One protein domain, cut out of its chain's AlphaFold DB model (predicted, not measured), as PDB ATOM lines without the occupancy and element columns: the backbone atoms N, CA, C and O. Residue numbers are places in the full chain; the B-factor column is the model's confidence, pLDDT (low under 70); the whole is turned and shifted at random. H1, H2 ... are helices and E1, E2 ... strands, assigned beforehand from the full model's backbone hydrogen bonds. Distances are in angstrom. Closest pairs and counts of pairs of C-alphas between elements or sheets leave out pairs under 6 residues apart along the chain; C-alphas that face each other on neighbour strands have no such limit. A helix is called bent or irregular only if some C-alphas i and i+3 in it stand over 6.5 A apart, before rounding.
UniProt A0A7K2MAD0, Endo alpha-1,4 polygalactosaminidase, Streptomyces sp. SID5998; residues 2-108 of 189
ATOM      1  N   ARG A   2     330.935 397.472 255.019       96.88
ATOM      2  CA  ARG A   2     331.300 396.127 254.481       96.88
ATOM      3  C   ARG A   2     330.332 395.554 253.429       96.88
ATOM      4  O   ARG A   2     330.757 394.822 252.552       96.88
ATOM      5  N   ALA A   3     329.050 395.909 253.504       97.50
ATOM      6  CA  ALA A   3     328.028 395.526 252.529       97.50
ATOM      7  C   ALA A   3     327.867 396.531 251.362       97.50
ATOM      8  O   ALA A   3     326.780 396.649 250.807       97.50
ATOM      9  N   GLY A   4     328.880 397.355 251.068       97.50
ATOM     10  CA  GLY A   4     328.833 398.392 250.024       97.50
ATOM     11  C   GLY A   4     327.924 399.593 250.329       97.50
ATOM     12  O   GLY A   4     327.776 400.482 249.498       97.50
ATOM     13  N   ARG A   5     327.305 399.645 251.516       97.50
ATOM     14  CA  ARG A   5     326.391 400.728 251.916       97.50
ATOM     15  C   ARG A   5     327.135 401.962 252.410       97.50
ATOM     16  O   ARG A   5     328.098 401.827 253.175       97.50
ATOM     17  N   LYS A   6     326.593 403.121 252.043       98.00
ATOM     18  CA  LYS A   6     326.912 404.443 252.586       98.00
ATOM     19  C   LYS A   6     325.994 404.774 253.761       98.00
ATOM     20  O   LYS A   6     324.866 404.281 253.806       98.00
ATOM     21  N   VAL A   7     326.488 405.549 254.720       98.19
ATOM     22  CA  VAL A   7     325.734 405.962 255.911       98.19
ATOM     23  C   VAL A   7     325.797 407.474 256.108       98.19
ATOM     24  O   VAL A   7     326.854 408.085 255.961       98.19
ATOM     25  N   ILE A   8     324.652 408.056 256.466       98.75
ATOM     26  CA  ILE A   8     324.464 409.495 256.669       98.75
ATOM     27  C   ILE A   8     324.189 409.745 258.158       98.75
ATOM     28  O   ILE A   8     323.398 409.025 258.768       98.75
ATOM     29  N   CYS A   9     324.882 410.716 258.751       98.69
ATOM     30  CA  CYS A   9     324.745 411.120 260.149       98.69
ATOM     31  C   CYS A   9     323.688 412.227 260.261       98.69
ATOM     32  O   CYS A   9     323.941 413.347 259.821       98.69
ATOM     33  N   TYR A  10     322.528 411.940 260.851       98.44
ATOM     34  CA  TYR A  10     321.559 412.982 261.206       98.44
ATOM     35  C   TYR A  10     322.099 413.847 262.351       98.44
ATOM     36  O   TYR A  10     322.541 413.311 263.376       98.44
ATOM     37  N   VAL A  11     322.033 415.171 262.197       98.25
ATOM     38  CA  VAL A  11     322.389 416.148 263.233       98.25
ATOM     39  C   VAL A  11     321.443 417.344 263.148       98.25
ATOM     40  O   VAL A  11     321.404 418.007 262.122       98.25
ATOM     41  N   SER A  12     320.751 417.712 264.227       97.94
ATOM     42  CA  SER A  12     320.054 419.004 264.251       97.94
ATOM     43  C   SER A  12     321.067 420.147 264.360       97.94
ATOM     44  O   SER A  12     321.878 420.184 265.295       97.94
ATOM     45  N   THR A  13     321.053 421.057 263.382       98.12
ATOM     46  CA  THR A  13     321.974 422.209 263.335       98.12
ATOM     47  C   THR A  13     321.273 423.541 263.547       98.12
ATOM     48  O   THR A  13     321.911 424.481 264.015       98.12
ATOM     49  N   GLY A  14     319.971 423.623 263.259       98.25
ATOM     50  CA  GLY A  14     319.147 424.800 263.538       98.25
ATOM     51  C   GLY A  14     318.343 424.737 264.834       98.25
ATOM     52  O   GLY A  14     317.732 425.740 265.199       98.25
ATOM     53  N   ALA A  15     318.356 423.611 265.554       98.38
ATOM     54  CA  ALA A  15     317.683 423.485 266.842       98.38
ATOM     55  C   ALA A  15     318.540 422.779 267.902       98.38
ATOM     56  O   ALA A  15     319.318 421.861 267.636       98.38
ATOM     57  N   TRP A  16     318.377 423.241 269.135       98.56
ATOM     58  CA  TRP A  16     318.843 422.603 270.352       98.56
ATOM     59  C   TRP A  16     317.884 421.497 270.766       98.56
ATOM     60  O   TRP A  16     316.677 421.654 270.630       98.56
ATOM     61  N   GLU A  17     318.430 420.437 271.349       98.25
ATOM     62  CA  GLU A  17     317.708 419.248 271.795       98.25
ATOM     63  C   GLU A  17     318.171 418.915 273.222       98.25
ATOM     64  O   GLU A  17     319.358 418.644 273.440       98.25
ATOM     65  N   ASP A  18     317.260 418.937 274.198       97.94
ATOM     66  CA  ASP A  18     317.581 418.784 275.628       97.94
ATOM     67  C   ASP A  18     318.164 417.410 276.000       97.94
ATOM     68  O   ASP A  18     318.909 417.278 276.973       97.94
ATOM     69  N   PHE A  19     317.872 416.401 275.184       97.19
ATOM     70  CA  PHE A  19     318.291 415.014 275.353       97.19
ATOM     71  C   PHE A  19     319.668 414.706 274.750       97.19
ATOM     72  O   PHE A  19     320.161 413.580 274.876       97.19
ATOM     73  N   ARG A  20     320.317 415.664 274.074       97.88
ATOM     74  CA  ARG A  20     321.668 415.454 273.531       97.88
ATOM     75  C   ARG A  20     322.717 415.542 274.646       97.88
ATOM     76  O   ARG A  20     322.627 416.400 275.520       97.88
ATOM     77  N   PRO A  21     323.779 414.717 274.605       97.19
ATOM     78  CA  PRO A  21     324.800 414.701 275.657       97.19
ATOM     79  C   PRO A  21     325.601 416.008 275.757       97.19
ATOM     80  O   PRO A  21     326.252 416.262 276.766       97.19
ATOM     81  N   ASP A  22     325.578 416.842 274.715       97.88
ATOM     82  CA  ASP A  22     326.215 418.156 274.679       97.88
ATOM     83  C   ASP A  22     325.244 419.314 274.961       97.88
ATOM     84  O   ASP A  22     325.669 420.468 274.915       97.88
ATOM     85  N   ALA A  23     323.978 419.041 275.303       97.88
ATOM     86  CA  ALA A  23     322.946 420.059 275.501       97.88
ATOM     87  C   ALA A  23     323.358 421.141 276.513       97.88
ATOM     88  O   ALA A  23     323.095 422.323 276.292       97.88
ATOM     89  N   GLY A  24     324.071 420.756 277.579       98.12
ATOM     90  CA  GLY A  24     324.570 421.670 278.613       98.12
ATOM     91  C   GLY A  24     325.705 422.605 278.172       98.12
ATOM     92  O   GLY A  24     326.053 423.515 278.920       98.12
ATOM     93  N   LYS A  25     326.285 422.410 276.979       98.12
ATOM     94  CA  LYS A  25     327.335 423.288 276.431       98.12
ATOM     95  C   LYS A  25     326.776 424.538 275.748       98.12
ATOM     96  O   LYS A  25     327.523 425.485 275.525       98.12
ATOM     97  N   PHE A  26     325.488 424.546 275.403       98.38
ATOM     98  CA  PHE A  26     324.860 425.651 274.685       98.38
ATOM     99  C   PHE A  26     324.427 426.756 275.662       98.38
ATOM    100  O   PHE A  26     323.639 426.496 276.577       98.38
ATOM    101  N   PRO A  27     324.887 428.009 275.486       98.00
ATOM    102  CA  PRO A  27     324.409 429.128 276.287       98.00
ATOM    103  C   PRO A  27     322.907 429.349 276.093       98.00
ATOM    104  O   PRO A  27     322.414 429.353 274.969       98.00
ATOM    105  N   LYS A  28     322.171 429.661 277.166       97.81
ATOM    106  CA  LYS A  28     320.728 429.965 277.068       97.81
ATOM    107  C   LYS A  28     320.411 431.099 276.083       97.81
ATOM    108  O   LYS A  28     319.331 431.107 275.511       97.81
ATOM    109  N   ALA A  29     321.353 432.023 275.876       97.81
ATOM    110  CA  ALA A  29     321.213 433.161 274.971       97.81
ATOM    111  C   ALA A  29     321.080 432.778 273.487       97.81
ATOM    112  O   ALA A  29     320.624 433.607 272.708       97.81
ATOM    113  N   VAL A  30     321.469 431.558 273.091       98.31
ATOM    114  CA  VAL A  30     321.268 431.073 271.715       98.31
ATOM    115  C   VAL A  30     319.998 430.236 271.560       98.31
ATOM    116  O   VAL A  30     319.744 429.755 270.465       98.31
ATOM    117  N   LEU A  31     319.210 430.041 272.625       98.50
ATOM    118  CA  LEU A  31     318.029 429.174 272.622       98.50
ATOM    119  C   LEU A  31     316.739 429.990 272.502       98.50
ATOM    120  O   LEU A  31     316.398 430.765 273.399       98.50
ATOM    121  N   GLY A  32     316.003 429.750 271.424       98.44
ATOM    122  CA  GLY A  32     314.790 430.456 271.034       98.44
ATOM    123  C   GLY A  32     313.502 429.753 271.454       98.44
ATOM    124  O   GLY A  32     313.436 429.079 272.484       98.44
ATOM    125  N   GLU A  33     312.447 429.931 270.677       98.31
ATOM    126  CA  GLU A  33     311.159 429.264 270.881       98.31
ATOM    127  C   GLU A  33     311.228 427.769 270.540       98.31
ATOM    128  O   GLU A  33     312.145 427.307 269.858       98.31
ATOM    129  N   GLY A  34     310.259 426.999 271.044       97.69
ATOM    130  CA  GLY A  34     310.100 425.598 270.657       97.69
ATOM    131  C   GLY A  34     309.706 425.466 269.185       97.69
ATOM    132  O   GLY A  34     308.982 426.309 268.662       97.69
ATOM    133  N   ASN A  35     310.153 424.404 268.519       94.12
ATOM    134  CA  ASN A  35     309.887 424.161 267.093       94.12
ATOM    135  C   ASN A  35     308.705 423.205 266.838       94.12
ATOM    136  O   ASN A  35     308.521 422.732 265.723       94.12
ATOM    137  N   GLY A  36     307.912 422.906 267.873       93.00
ATOM    138  CA  GLY A  36     306.812 421.938 267.817       93.00
ATOM    139  C   GLY A  36     307.183 420.541 268.318       93.00
ATOM    140  O   GLY A  36     306.283 419.762 268.632       93.00
ATOM    141  N   TRP A  37     308.475 420.250 268.499       93.19
ATOM    142  CA  TRP A  37     308.959 418.995 269.070       93.19
ATOM    143  C   TRP A  37     309.329 419.163 270.547       93.19
ATOM    144  O   TRP A  37     309.942 420.145 270.973       93.19
ATOM    145  N   LYS A  38     308.909 418.204 271.380       95.88
ATOM    146  CA  LYS A  38     309.162 418.257 272.825       95.88
ATOM    147  C   LYS A  38     310.661 418.115 273.096       95.88
ATOM    148  O   LYS A  38     311.264 417.132 272.687       95.88
ATOM    149  N   GLY A  39     311.210 419.054 273.863       96.44
ATOM    150  CA  GLY A  39     312.640 419.090 274.185       96.44
ATOM    151  C   GLY A  39     313.481 419.835 273.150       96.44
ATOM    152  O   GLY A  39     314.692 419.940 273.326       96.44
ATOM    153  N   GLU A  40     312.855 420.403 272.113       98.12
ATOM    154  CA  GLU A  40     313.549 421.131 271.056       98.12
ATOM    155  C   GLU A  40     313.281 422.633 271.082       98.12
ATOM    156  O   GLU A  40     312.183 423.094 271.409       98.12
ATOM    157  N   ARG A  41     314.310 423.416 270.744       98.69
ATOM    158  CA  ARG A  41     314.244 424.881 270.655       98.69
ATOM    159  C   ARG A  41     315.097 425.381 269.502       98.69
ATOM    160  O   ARG A  41     316.227 424.934 269.351       98.69
ATOM    161  N   TRP A  42     314.608 426.349 268.738       98.75
ATOM    162  CA  TRP A  42     315.377 426.970 267.660       98.75
ATOM    163  C   TRP A  42     316.672 427.620 268.164       98.75
ATOM    164  O   TRP A  42     316.715 428.162 269.270       98.75
ATOM    165  N   PHE A  43     317.720 427.607 267.343       98.75
ATOM    166  CA  PHE A  43     318.947 428.357 267.594       98.75
ATOM    167  C   PHE A  43     318.887 429.784 267.031       98.75
ATOM    168  O   PHE A  43     318.329 430.020 265.960       98.75
ATOM    169  N   ASP A  44     319.564 430.732 267.691       98.75
ATOM    170  CA  ASP A  44     319.973 431.986 267.044       98.75
ATOM    171  C   ASP A  44     321.167 431.723 266.117       98.75
ATOM    172  O   ASP A  44     322.328 431.877 266.504       98.75
ATOM    173  N   ILE A  45     320.887 431.342 264.873       98.81
ATOM    174  CA  ILE A  45     321.907 430.991 263.871       98.81
ATOM    175  C   ILE A  45     322.844 432.153 263.490       98.81
ATOM    176  O   ILE A  45     323.852 431.947 262.815       98.81
ATOM    177  N   ARG A  46     322.557 433.383 263.939       98.75
ATOM    178  CA  ARG A  46     323.457 434.536 263.768       98.75
ATOM    179  C   ARG A  46     324.676 434.438 264.688       98.75
ATOM    180  O   ARG A  46     325.719 435.007 264.370       98.75
ATOM    181  N   ARG A  47     324.567 433.705 265.803       98.50
ATOM    182  CA  ARG A  47     325.626 433.491 266.807       98.50
ATOM    183  C   ARG A  47     326.604 432.396 266.385       98.50
ATOM    184  O   ARG A  47     326.823 431.416 267.096       98.50
ATOM    185  N   THR A  48     327.189 432.569 265.202       98.25
ATOM    186  CA  THR A  48     328.181 431.646 264.628       98.25
ATOM    187  C   THR A  48     329.427 431.517 265.502       98.25
ATOM    188  O   THR A  48     329.957 430.420 265.616       98.25
ATOM    189  N   ASP A  49     329.801 432.574 266.231       98.12
ATOM    190  CA  ASP A  49     330.859 432.565 267.251       98.12
ATOM    191  C   ASP A  49     330.663 431.476 268.321       98.12
ATOM    192  O   ASP A  49     331.630 430.917 268.835       98.12
ATOM    193  N   VAL A  50     329.406 431.152 268.636       98.38
ATOM    194  CA  VAL A  50     329.036 430.111 269.603       98.38
ATOM    195  C   VAL A  50     328.734 428.785 268.907       98.38
ATOM    196  O   VAL A  50     329.157 427.728 269.376       98.38
ATOM    197  N   LEU A  51     327.974 428.820 267.811       98.75
ATOM    198  CA  LEU A  51     327.451 427.615 267.169       98.75
ATOM    199  C   LEU A  51     328.500 426.877 266.335       98.75
ATOM    200  O   LEU A  51     328.501 425.650 266.344       98.75
ATOM    201  N   GLU A  52     329.407 427.585 265.657       98.75
ATOM    202  CA  GLU A  52     330.436 426.975 264.806       98.75
ATOM    203  C   GLU A  52     331.273 425.917 265.543       98.75
ATOM    204  O   GLU A  52     331.276 424.770 265.088       98.75
ATOM    205  N   PRO A  53     331.921 426.201 266.694       98.69
ATOM    206  CA  PRO A  53     332.715 425.190 267.396       98.69
ATOM    207  C   PRO A  53     331.871 424.022 267.938       98.69
ATOM    208  O   PRO A  53     332.362 422.895 268.034       98.69
ATOM    209  N   LEU A  54     330.597 424.253 268.272       98.62
ATOM    210  CA  LEU A  54     329.696 423.207 268.768       98.62
ATOM    211  C   LEU A  54     329.228 422.282 267.636       98.62
ATOM    212  O   LEU A  54     329.247 421.060 267.790       98.62
ATOM    213  N   MET A  55     328.868 422.842 266.478       98.75
ATOM    214  CA  MET A  55     328.527 422.066 265.284       98.75
ATOM    215  C   MET A  55     329.750 421.327 264.741       98.75
ATOM    216  O   MET A  55     329.654 420.141 264.439       98.75
ATOM    217  N   ALA A  56     330.914 421.976 264.712       98.81
ATOM    218  CA  ALA A  56     332.193 421.353 264.391       98.81
ATOM    219  C   ALA A  56     332.431 420.087 265.231       98.81
ATOM    220  O   ALA A  56     332.663 419.021 264.666       98.81
ATOM    221  N   ALA A  57     332.256 420.163 266.555       98.75
ATOM    222  CA  ALA A  57     332.411 419.012 267.445       98.75
ATOM    223  C   ALA A  57     331.392 417.885 267.172       98.75
ATOM    224  O   ALA A  57     331.734 416.699 267.254       98.75
ATOM    225  N   ARG A  58     330.141 418.220 266.821       98.69
ATOM    226  CA  ARG A  58     329.137 417.225 266.397       98.69
ATOM    227  C   ARG A  58     329.547 416.540 265.092       98.69
ATOM    228  O   ARG A  58     329.456 415.316 264.988       98.69
ATOM    229  N   LEU A  59     330.059 417.294 264.123       98.81
ATOM    230  CA  LEU A  59     330.530 416.748 262.850       98.81
ATOM    231  C   LEU A  59     331.836 415.951 263.003       98.81
ATOM    232  O   LEU A  59     332.000 414.934 262.330       98.81
ATOM    233  N   ASP A  60     332.722 416.326 263.928       98.81
ATOM    234  CA  ASP A  60     333.904 415.532 264.296       98.81
ATOM    235  C   ASP A  60     333.492 414.157 264.828       98.81
ATOM    236  O   ASP A  60     334.077 413.138 264.459       98.81
ATOM    237  N   MET A  61     332.428 414.099 265.633       98.56
ATOM    238  CA  MET A  61     331.865 412.835 266.099       98.56
ATOM    239  C   MET A  61     331.331 411.979 264.940       98.56
ATOM    240  O   MET A  61     331.594 410.775 264.909       98.56
ATOM    241  N   CYS A  62     330.596 412.567 263.990       98.69
ATOM    242  CA  CYS A  62     330.128 411.848 262.797       98.69
ATOM    243  C   CYS A  62     331.315 411.303 261.986       98.69
ATOM    244  O   CYS A  62     331.341 410.123 261.627       98.69
ATOM    245  N   ARG A  63     332.354 412.118 261.779       98.56
ATOM    246  CA  ARG A  63     333.573 411.695 261.084       98.56
ATOM    247  C   ARG A  63     334.280 410.554 261.813       98.56
ATOM    248  O   ARG A  63     334.606 409.548 261.188       98.56
ATOM    249  N   ALA A  64     334.476 410.667 263.125       98.56
ATOM    250  CA  ALA A  64     335.136 409.647 263.942       98.56
ATOM    251  C   ALA A  64     334.374 408.310 263.954       98.56
ATOM    252  O   ALA A  64     334.983 407.244 264.019       98.56
ATOM    253  N   LYS A  65     333.040 408.352 263.841       98.38
ATOM    254  CA  LYS A  65     332.182 407.164 263.693       98.38
ATOM    255  C   LYS A  65     332.187 406.574 262.274       98.38
ATOM    256  O   LYS A  65     331.581 405.526 262.058       98.38
ATOM    257  N   GLY A  66     332.864 407.216 261.322       98.25
ATOM    258  CA  GLY A  66     333.028 406.741 259.949       98.25
ATOM    259  C   GLY A  66     331.844 407.030 259.027       98.25
ATOM    260  O   GLY A  66     331.685 406.327 258.033       98.25
ATOM    261  N   PHE A  67     330.993 408.011 259.339       98.81
ATOM    262  CA  PHE A  67     329.910 408.400 258.432       98.81
ATOM    263  C   PHE A  67     330.454 408.983 257.119       98.81
ATOM    264  O   PHE A  67     331.490 409.646 257.105       98.81
ATOM    265  N   ASP A  68     329.754 408.725 256.010       98.75
ATOM    266  CA  ASP A  68     330.137 409.229 254.685       98.75
ATOM    267  C   ASP A  68     329.602 410.647 254.440       98.75
ATOM    268  O   ASP A  68     330.162 411.407 253.651       98.75
ATOM    269  N   ALA A  69     328.492 410.986 255.096       98.88
ATOM    270  CA  ALA A  69     327.794 412.247 254.920       98.88
ATOM    271  C   ALA A  69     327.055 412.665 256.192       98.88
ATOM    272  O   ALA A  69     326.864 411.855 257.104       98.88
ATOM    273  N   VAL A  70     326.576 413.906 256.214       98.88
ATOM    274  CA  VAL A  70     325.700 414.436 257.259       98.88
ATOM    275  C   VAL A  70     324.394 414.981 256.682       98.88
ATOM    276  O   VAL A  70     324.371 415.560 255.596       98.88
ATOM    277  N   GLU A  71     323.307 414.776 257.420       98.56
ATOM    278  CA  GLU A  71     322.002 415.407 257.209       98.56
ATOM    279  C   GLU A  71     321.800 416.428 258.341       98.56
ATOM    280  O   GLU A  71     321.397 416.047 259.445       98.56
ATOM    281  N   PRO A  72     322.153 417.703 258.111       98.50
ATOM    282  CA  PRO A  72     321.856 418.785 259.031       98.50
ATOM    283  C   PRO A  72     320.364 419.134 258.987       98.50
ATOM    284  O   PRO A  72     319.847 419.497 257.938       98.50
ATOM    285  N   ASP A  73     319.676 419.045 260.120       98.50
ATOM    286  CA  ASP A  73     318.247 419.363 260.223       98.50
ATOM    287  C   ASP A  73     318.002 420.805 260.690       98.50
ATOM    288  O   ASP A  73     318.911 421.463 261.226       98.50
ATOM    289  N   ASN A  74     316.751 421.256 260.537       98.44
ATOM    290  CA  ASN A  74     316.258 422.580 260.929       98.44
ATOM    291  C   ASN A  74     316.938 423.732 260.151       98.44
ATOM    292  O   ASN A  74     317.333 424.750 260.719       98.44
ATOM    293  N   MET A  75     317.102 423.571 258.833       98.56
ATOM    294  CA  MET A  75     317.852 424.500 257.967       98.56
ATOM    295  C   MET A  75     317.030 425.663 257.393       98.56
ATOM    296  O   MET A  75     317.513 426.376 256.518       98.56
ATOM    297  N   ASP A  76     315.805 425.868 257.867       98.12
ATOM    298  CA  ASP A  76     314.839 426.850 257.357       98.12
ATOM    299  C   ASP A  76     314.192 427.674 258.489       98.12
ATOM    300  O   ASP A  76     313.058 428.154 258.388       98.12
ATOM    301  N   GLY A  77     314.934 427.894 259.578       98.31
ATOM    302  CA  GLY A  77     314.486 428.650 260.748       98.31
ATOM    303  C   GLY A  77     313.959 430.051 260.418       98.31
ATOM    304  O   GLY A  77     313.015 430.509 261.053       98.31
ATOM    305  N   TYR A  78     314.472 430.724 259.383       98.56
ATOM    306  CA  TYR A  78     313.955 432.040 258.961       98.56
ATOM    307  C   TYR A  78     312.486 432.032 258.488       98.56
ATOM    308  O   TYR A  78     311.857 433.089 258.434       98.56
ATOM    309  N   ARG A  79     311.926 430.863 258.142       97.81
ATOM    310  CA  ARG A  79     310.502 430.693 257.799       97.81
ATOM    311  C   ARG A  79     309.625 430.386 259.013       97.81
ATOM    312  O   ARG A  79     308.409 430.270 258.873       97.81
ATOM    313  N   ASN A  80     310.228 430.245 260.189       98.12
ATOM    314  CA  ASN A  80     309.586 429.762 261.399       98.12
ATOM    315  C   ASN A  80     309.567 430.831 262.499       98.12
ATOM    316  O   ASN A  80     310.329 431.798 262.497       98.12
ATOM    317  N   ARG A  81     308.684 430.641 263.485       97.75
ATOM    318  CA  ARG A  81     308.696 431.433 264.722       97.75
ATOM    319  C   ARG A  81     309.772 430.879 265.647       97.75
ATOM    320  O   ARG A  81     309.549 429.917 266.369       97.75
ATOM    321  N   THR A  82     310.966 431.456 265.557       98.50
ATOM    322  CA  THR A  82     312.142 430.985 266.305       98.50
ATOM    323  C   THR A  82     312.370 431.728 267.612       98.50
ATOM    324  O   THR A  82     313.245 431.347 268.379       98.50
ATOM    325  N   GLY A  83     311.632 432.808 267.875       98.25
ATOM    326  CA  GLY A  83     311.961 433.765 268.937       98.25
ATOM    327  C   GLY A  83     313.140 434.689 268.597       98.25
ATOM    328  O   GLY A  83     313.495 435.545 269.405       98.25
ATOM    329  N   PHE A  84     313.727 434.560 267.402       98.50
ATOM    330  CA  PHE A  84     314.775 435.439 266.888       98.50
ATOM    331  C   PHE A  84     314.358 436.050 265.544       98.50
ATOM    332  O   PHE A  84     313.660 435.407 264.758       98.50
ATOM    333  N   PRO A  85     314.795 437.282 265.229       98.00
ATOM    334  CA  PRO A  85     314.494 437.928 263.955       98.00
ATOM    335  C   PRO A  85     315.429 437.399 262.854       98.00
ATOM    336  O   PRO A  85     316.262 438.137 262.329       98.00
ATOM    337  N   LEU A  86     315.344 436.101 262.559       98.62
ATOM    338  CA  LEU A  86     316.171 435.455 261.543       98.62
ATOM    339  C   LEU A  86     315.714 435.864 260.144       98.62
ATOM    340  O   LEU A  86     314.537 435.770 259.805       98.62
ATOM    341  N   THR A  87     316.663 436.288 259.317       98.75
ATOM    342  CA  THR A  87     316.421 436.617 257.912       98.75
ATOM    343  C   THR A  87     316.843 435.475 256.993       98.75
ATOM    344  O   THR A  87     317.674 434.638 257.346       98.75
ATOM    345  N   ALA A  88     316.348 435.488 255.752       98.69
ATOM    346  CA  ALA A  88     316.815 434.572 254.713       98.69
ATOM    347  C   ALA A  88     318.344 434.652 254.516       98.69
ATOM    348  O   ALA A  88     319.007 433.634 254.334       98.69
ATOM    349  N   ALA A  89     318.928 435.852 254.617       98.81
ATOM    350  CA  ALA A  89     320.372 436.035 254.513       98.81
ATOM    351  C   ALA A  89     321.134 435.414 255.695       98.81
ATOM    352  O   ALA A  89     322.264 434.965 255.510       98.81
ATOM    353  N   ASP A  90     320.555 435.397 256.899       98.88
ATOM    354  CA  ASP A  90     321.147 434.715 258.057       98.88
ATOM    355  C   ASP A  90     321.167 433.203 257.835       98.88
ATOM    356  O   ASP A  90     322.207 432.574 258.035       98.88
ATOM    357  N   GLN A  91     320.062 432.651 257.323       98.88
ATOM    358  CA  GLN A  91     319.967 431.234 256.980       98.88
ATOM    359  C   GLN A  91     320.984 430.832 255.911       98.88
ATOM    360  O   GLN A  91     321.734 429.884 256.124       98.88
ATOM    361  N   LEU A  92     321.107 431.603 254.822       98.81
ATOM    362  CA  LEU A  92     322.097 431.336 253.774       98.81
ATOM    363  C   LEU A  92     323.522 431.272 254.333       98.81
ATOM    364  O   LEU A  92     324.292 430.379 253.979       98.81
ATOM    365  N   ARG A  93     323.896 432.227 255.197       98.88
ATOM    366  CA  ARG A  93     325.238 432.255 255.801       98.88
ATOM    367  C   ARG A  93     325.469 431.047 256.703       98.88
ATOM    368  O   ARG A  93     326.540 430.450 256.636       98.88
ATOM    369  N   TYR A  94     324.479 430.674 257.511       98.94
ATOM    370  CA  TYR A  94     324.595 429.536 258.416       98.94
ATOM    371  C   TYR A  94     324.599 428.189 257.680       98.94
ATOM    372  O   TYR A  94     325.445 427.343 257.956       98.94
ATOM    373  N   ASN A  95     323.739 428.009 256.678       98.94
ATOM    374  CA  ASN A  95     323.688 426.787 255.873       98.94
ATOM    375  C   ASN A  95     325.015 426.563 255.125       98.94
ATOM    376  O   ASN A  95     325.544 425.452 255.132       98.94
ATOM    377  N   ARG A  96     325.620 427.625 254.574       98.94
ATOM    378  CA  ARG A  96     326.966 427.564 253.968       98.94
ATOM    379  C   ARG A  96     328.066 427.247 254.970       98.94
ATOM    380  O   ARG A  96     328.983 426.495 254.649       98.94
ATOM    381  N   LEU A  97     327.980 427.793 256.183       98.94
ATOM    382  CA  LEU A  97     328.895 427.446 257.267       98.94
ATOM    383  C   LEU A  97     328.825 425.943 257.578       98.94
ATOM    384  O   LEU A  97     329.860 425.285 257.622       98.94
ATOM    385  N   VAL A  98     327.622 425.392 257.749       98.94
ATOM    386  CA  VAL A  98     327.423 423.961 258.027       98.94
ATOM    387  C   VAL A  98     327.971 423.093 256.891       98.94
ATOM    388  O   VAL A  98     328.676 422.118 257.161       98.94
ATOM    389  N   ALA A  99     327.709 423.467 255.635       98.94
ATOM    390  CA  ALA A  99     328.242 422.758 254.476       98.94
ATOM    391  C   ALA A  99     329.780 422.751 254.461       98.94
ATOM    392  O   ALA A  99     330.394 421.685 254.389       98.94
ATOM    393  N   ARG A 100     330.404 423.922 254.659       98.94
ATOM    394  CA  ARG A 100     331.863 424.057 254.781       98.94
ATOM    395  C   ARG A 100     332.427 423.150 255.875       98.94
ATOM    396  O   ARG A 100     333.384 422.423 255.621       98.94
ATOM    397  N   LEU A 101     331.833 423.150 257.070       98.94
ATOM    398  CA  LEU A 101     332.312 422.327 258.186       98.94
ATOM    399  C   LEU A 101     332.259 420.823 257.872       98.94
ATOM    400  O   LEU A 101     333.141 420.078 258.312       98.94
ATOM    401  N   ALA A 102     331.246 420.359 257.136       98.88
ATOM    402  CA  ALA A 102     331.152 418.966 256.701       98.88
ATOM    403  C   ALA A 102     332.239 418.622 255.667       98.88
ATOM    404  O   ALA A 102     332.933 417.609 255.814       98.88
ATOM    405  N   HIS A 103     332.447 419.496 254.678       98.88
ATOM    406  CA  HIS A 103     333.464 419.317 253.638       98.88
ATOM    407  C   HIS A 103     334.892 419.345 254.182       98.88
ATOM    408  O   HIS A 103     335.701 418.503 253.796       98.88
ATOM    409  N   GLU A 104     335.200 420.223 255.140       98.81
ATOM    410  CA  GLU A 104     336.492 420.252 255.851       98.81
ATOM    411  C   GLU A 104     336.807 418.921 256.554       98.81
ATOM    412  O   GLU A 104     337.967 418.560 256.746       98.81
ATOM    413  N   ARG A 105     335.770 418.151 256.899       98.56
ATOM    414  CA  ARG A 105     335.873 416.815 257.509       98.56
ATOM    415  C   ARG A 105     335.801 415.685 256.484       98.56
ATOM    416  O   ARG A 105     335.737 414.515 256.866       98.56
ATOM    417  N   GLY A 106     335.807 416.008 255.191       98.62
ATOM    418  CA  GLY A 106     335.731 415.053 254.089       98.62
ATOM    419  C   GLY A 106     334.446 414.225 254.093       98.62
ATOM    420  O   GLY A 106     334.499 413.043 253.752       98.62
ATOM    421  N   MET A 107     333.334 414.807 254.550       98.81
ATOM    422  CA  MET A 107     331.995 414.216 254.498       98.81
ATOM    423  C   MET A 107     331.126 415.010 253.527       98.81
ATOM    424  O   MET A 107     331.247 416.231 253.451       98.81
ATOM    425  N   SER A 108     330.221 414.330 252.828       98.88
ATOM    426  CA  SER A 108     329.180 415.014 252.054       98.88
ATOM    427  C   SER A 108     328.107 415.625 252.963       98.88
ATOM    428  O   SER A 108     327.968 415.234 254.125       98.88
TER     429      SER A 108
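AT A GLANCE: This is residues 2 to 108 of the 189 residues of the protein "Endo alpha-1,4 polygalactosaminidase" of Streptomyces sp. SID5998 (UniProt A0A7K2MAD0). Two strands, E1 and E4, lie side by side as a small parallel sheet, and two helices, H1 and H2, pack side by side along it, running back against the strands. A short hairpin, E2 and E3, lies at one end, where E1 runs on into E2 at 93 degrees. The 107 printed residues have four named strands and two named helices, in the order E1 E2 E3 H1 E4 H2; the class is mixed, with under half of the residues in named elements. The whole is compact, with a radius of gyration of the C-alphas of 13.8 A, yet elongated, spanning 45 by 29 by 23 A.

HOW THE PARTS SIT: E1, residues 8 to 12, and E4, residues 69 to 73, are parallel at 26 degrees; N 9 and O 69 are 2.8 A apart and N 71 and O 9 2.9 A, within hydrogen-bond range. H1, residues 48 to 64, has its closest C-alpha pair with E1 at Cys 62 and Cys 9, 6.0 A. H2, residues 88 to 104, comes closest to E4 at the C-alphas of Ala 102 and Val 70, 7.1 A. H1 and H2 touch, closest at the C-alphas of Ala 56 and Leu 101, 6.3 A, and run the same way at a steep tilt of 35.3 degrees, only just steep. E2, residues 15 to 17, and E3, residues 40 to 42, form an antiparallel hairpin, with N 16 and O 41 2.7 A apart, within hydrogen-bond range. E2 and H2 are apart. Every O i to N i+4 pair is within hydrogen-bond range in H2, and 11 of 13 in H1.

IN THESE COORDINATES: E1 begins at C-alpha 8 (324.464, 409.495, 256.669) and measures 12.9 A; E4 measures 13.0 A, E2 6.5 A and E3 7.0 A. H1 measures 23.1 A and is only just irregular, C-alphas 50 and 53 being 6.53 A apart. H2 measures 24.4 A and ends at C-alpha 104 (336.492, 420.252, 255.851).

THE WHOLE: The C-alphas farthest apart, of Arg 2 and Pro 85, are 46.0 A apart. The links E2 to E3, 22 residues, and E4 to H2, 14 residues, are long. The printed part has no cut, and no printed residue has a pLDDT under 70.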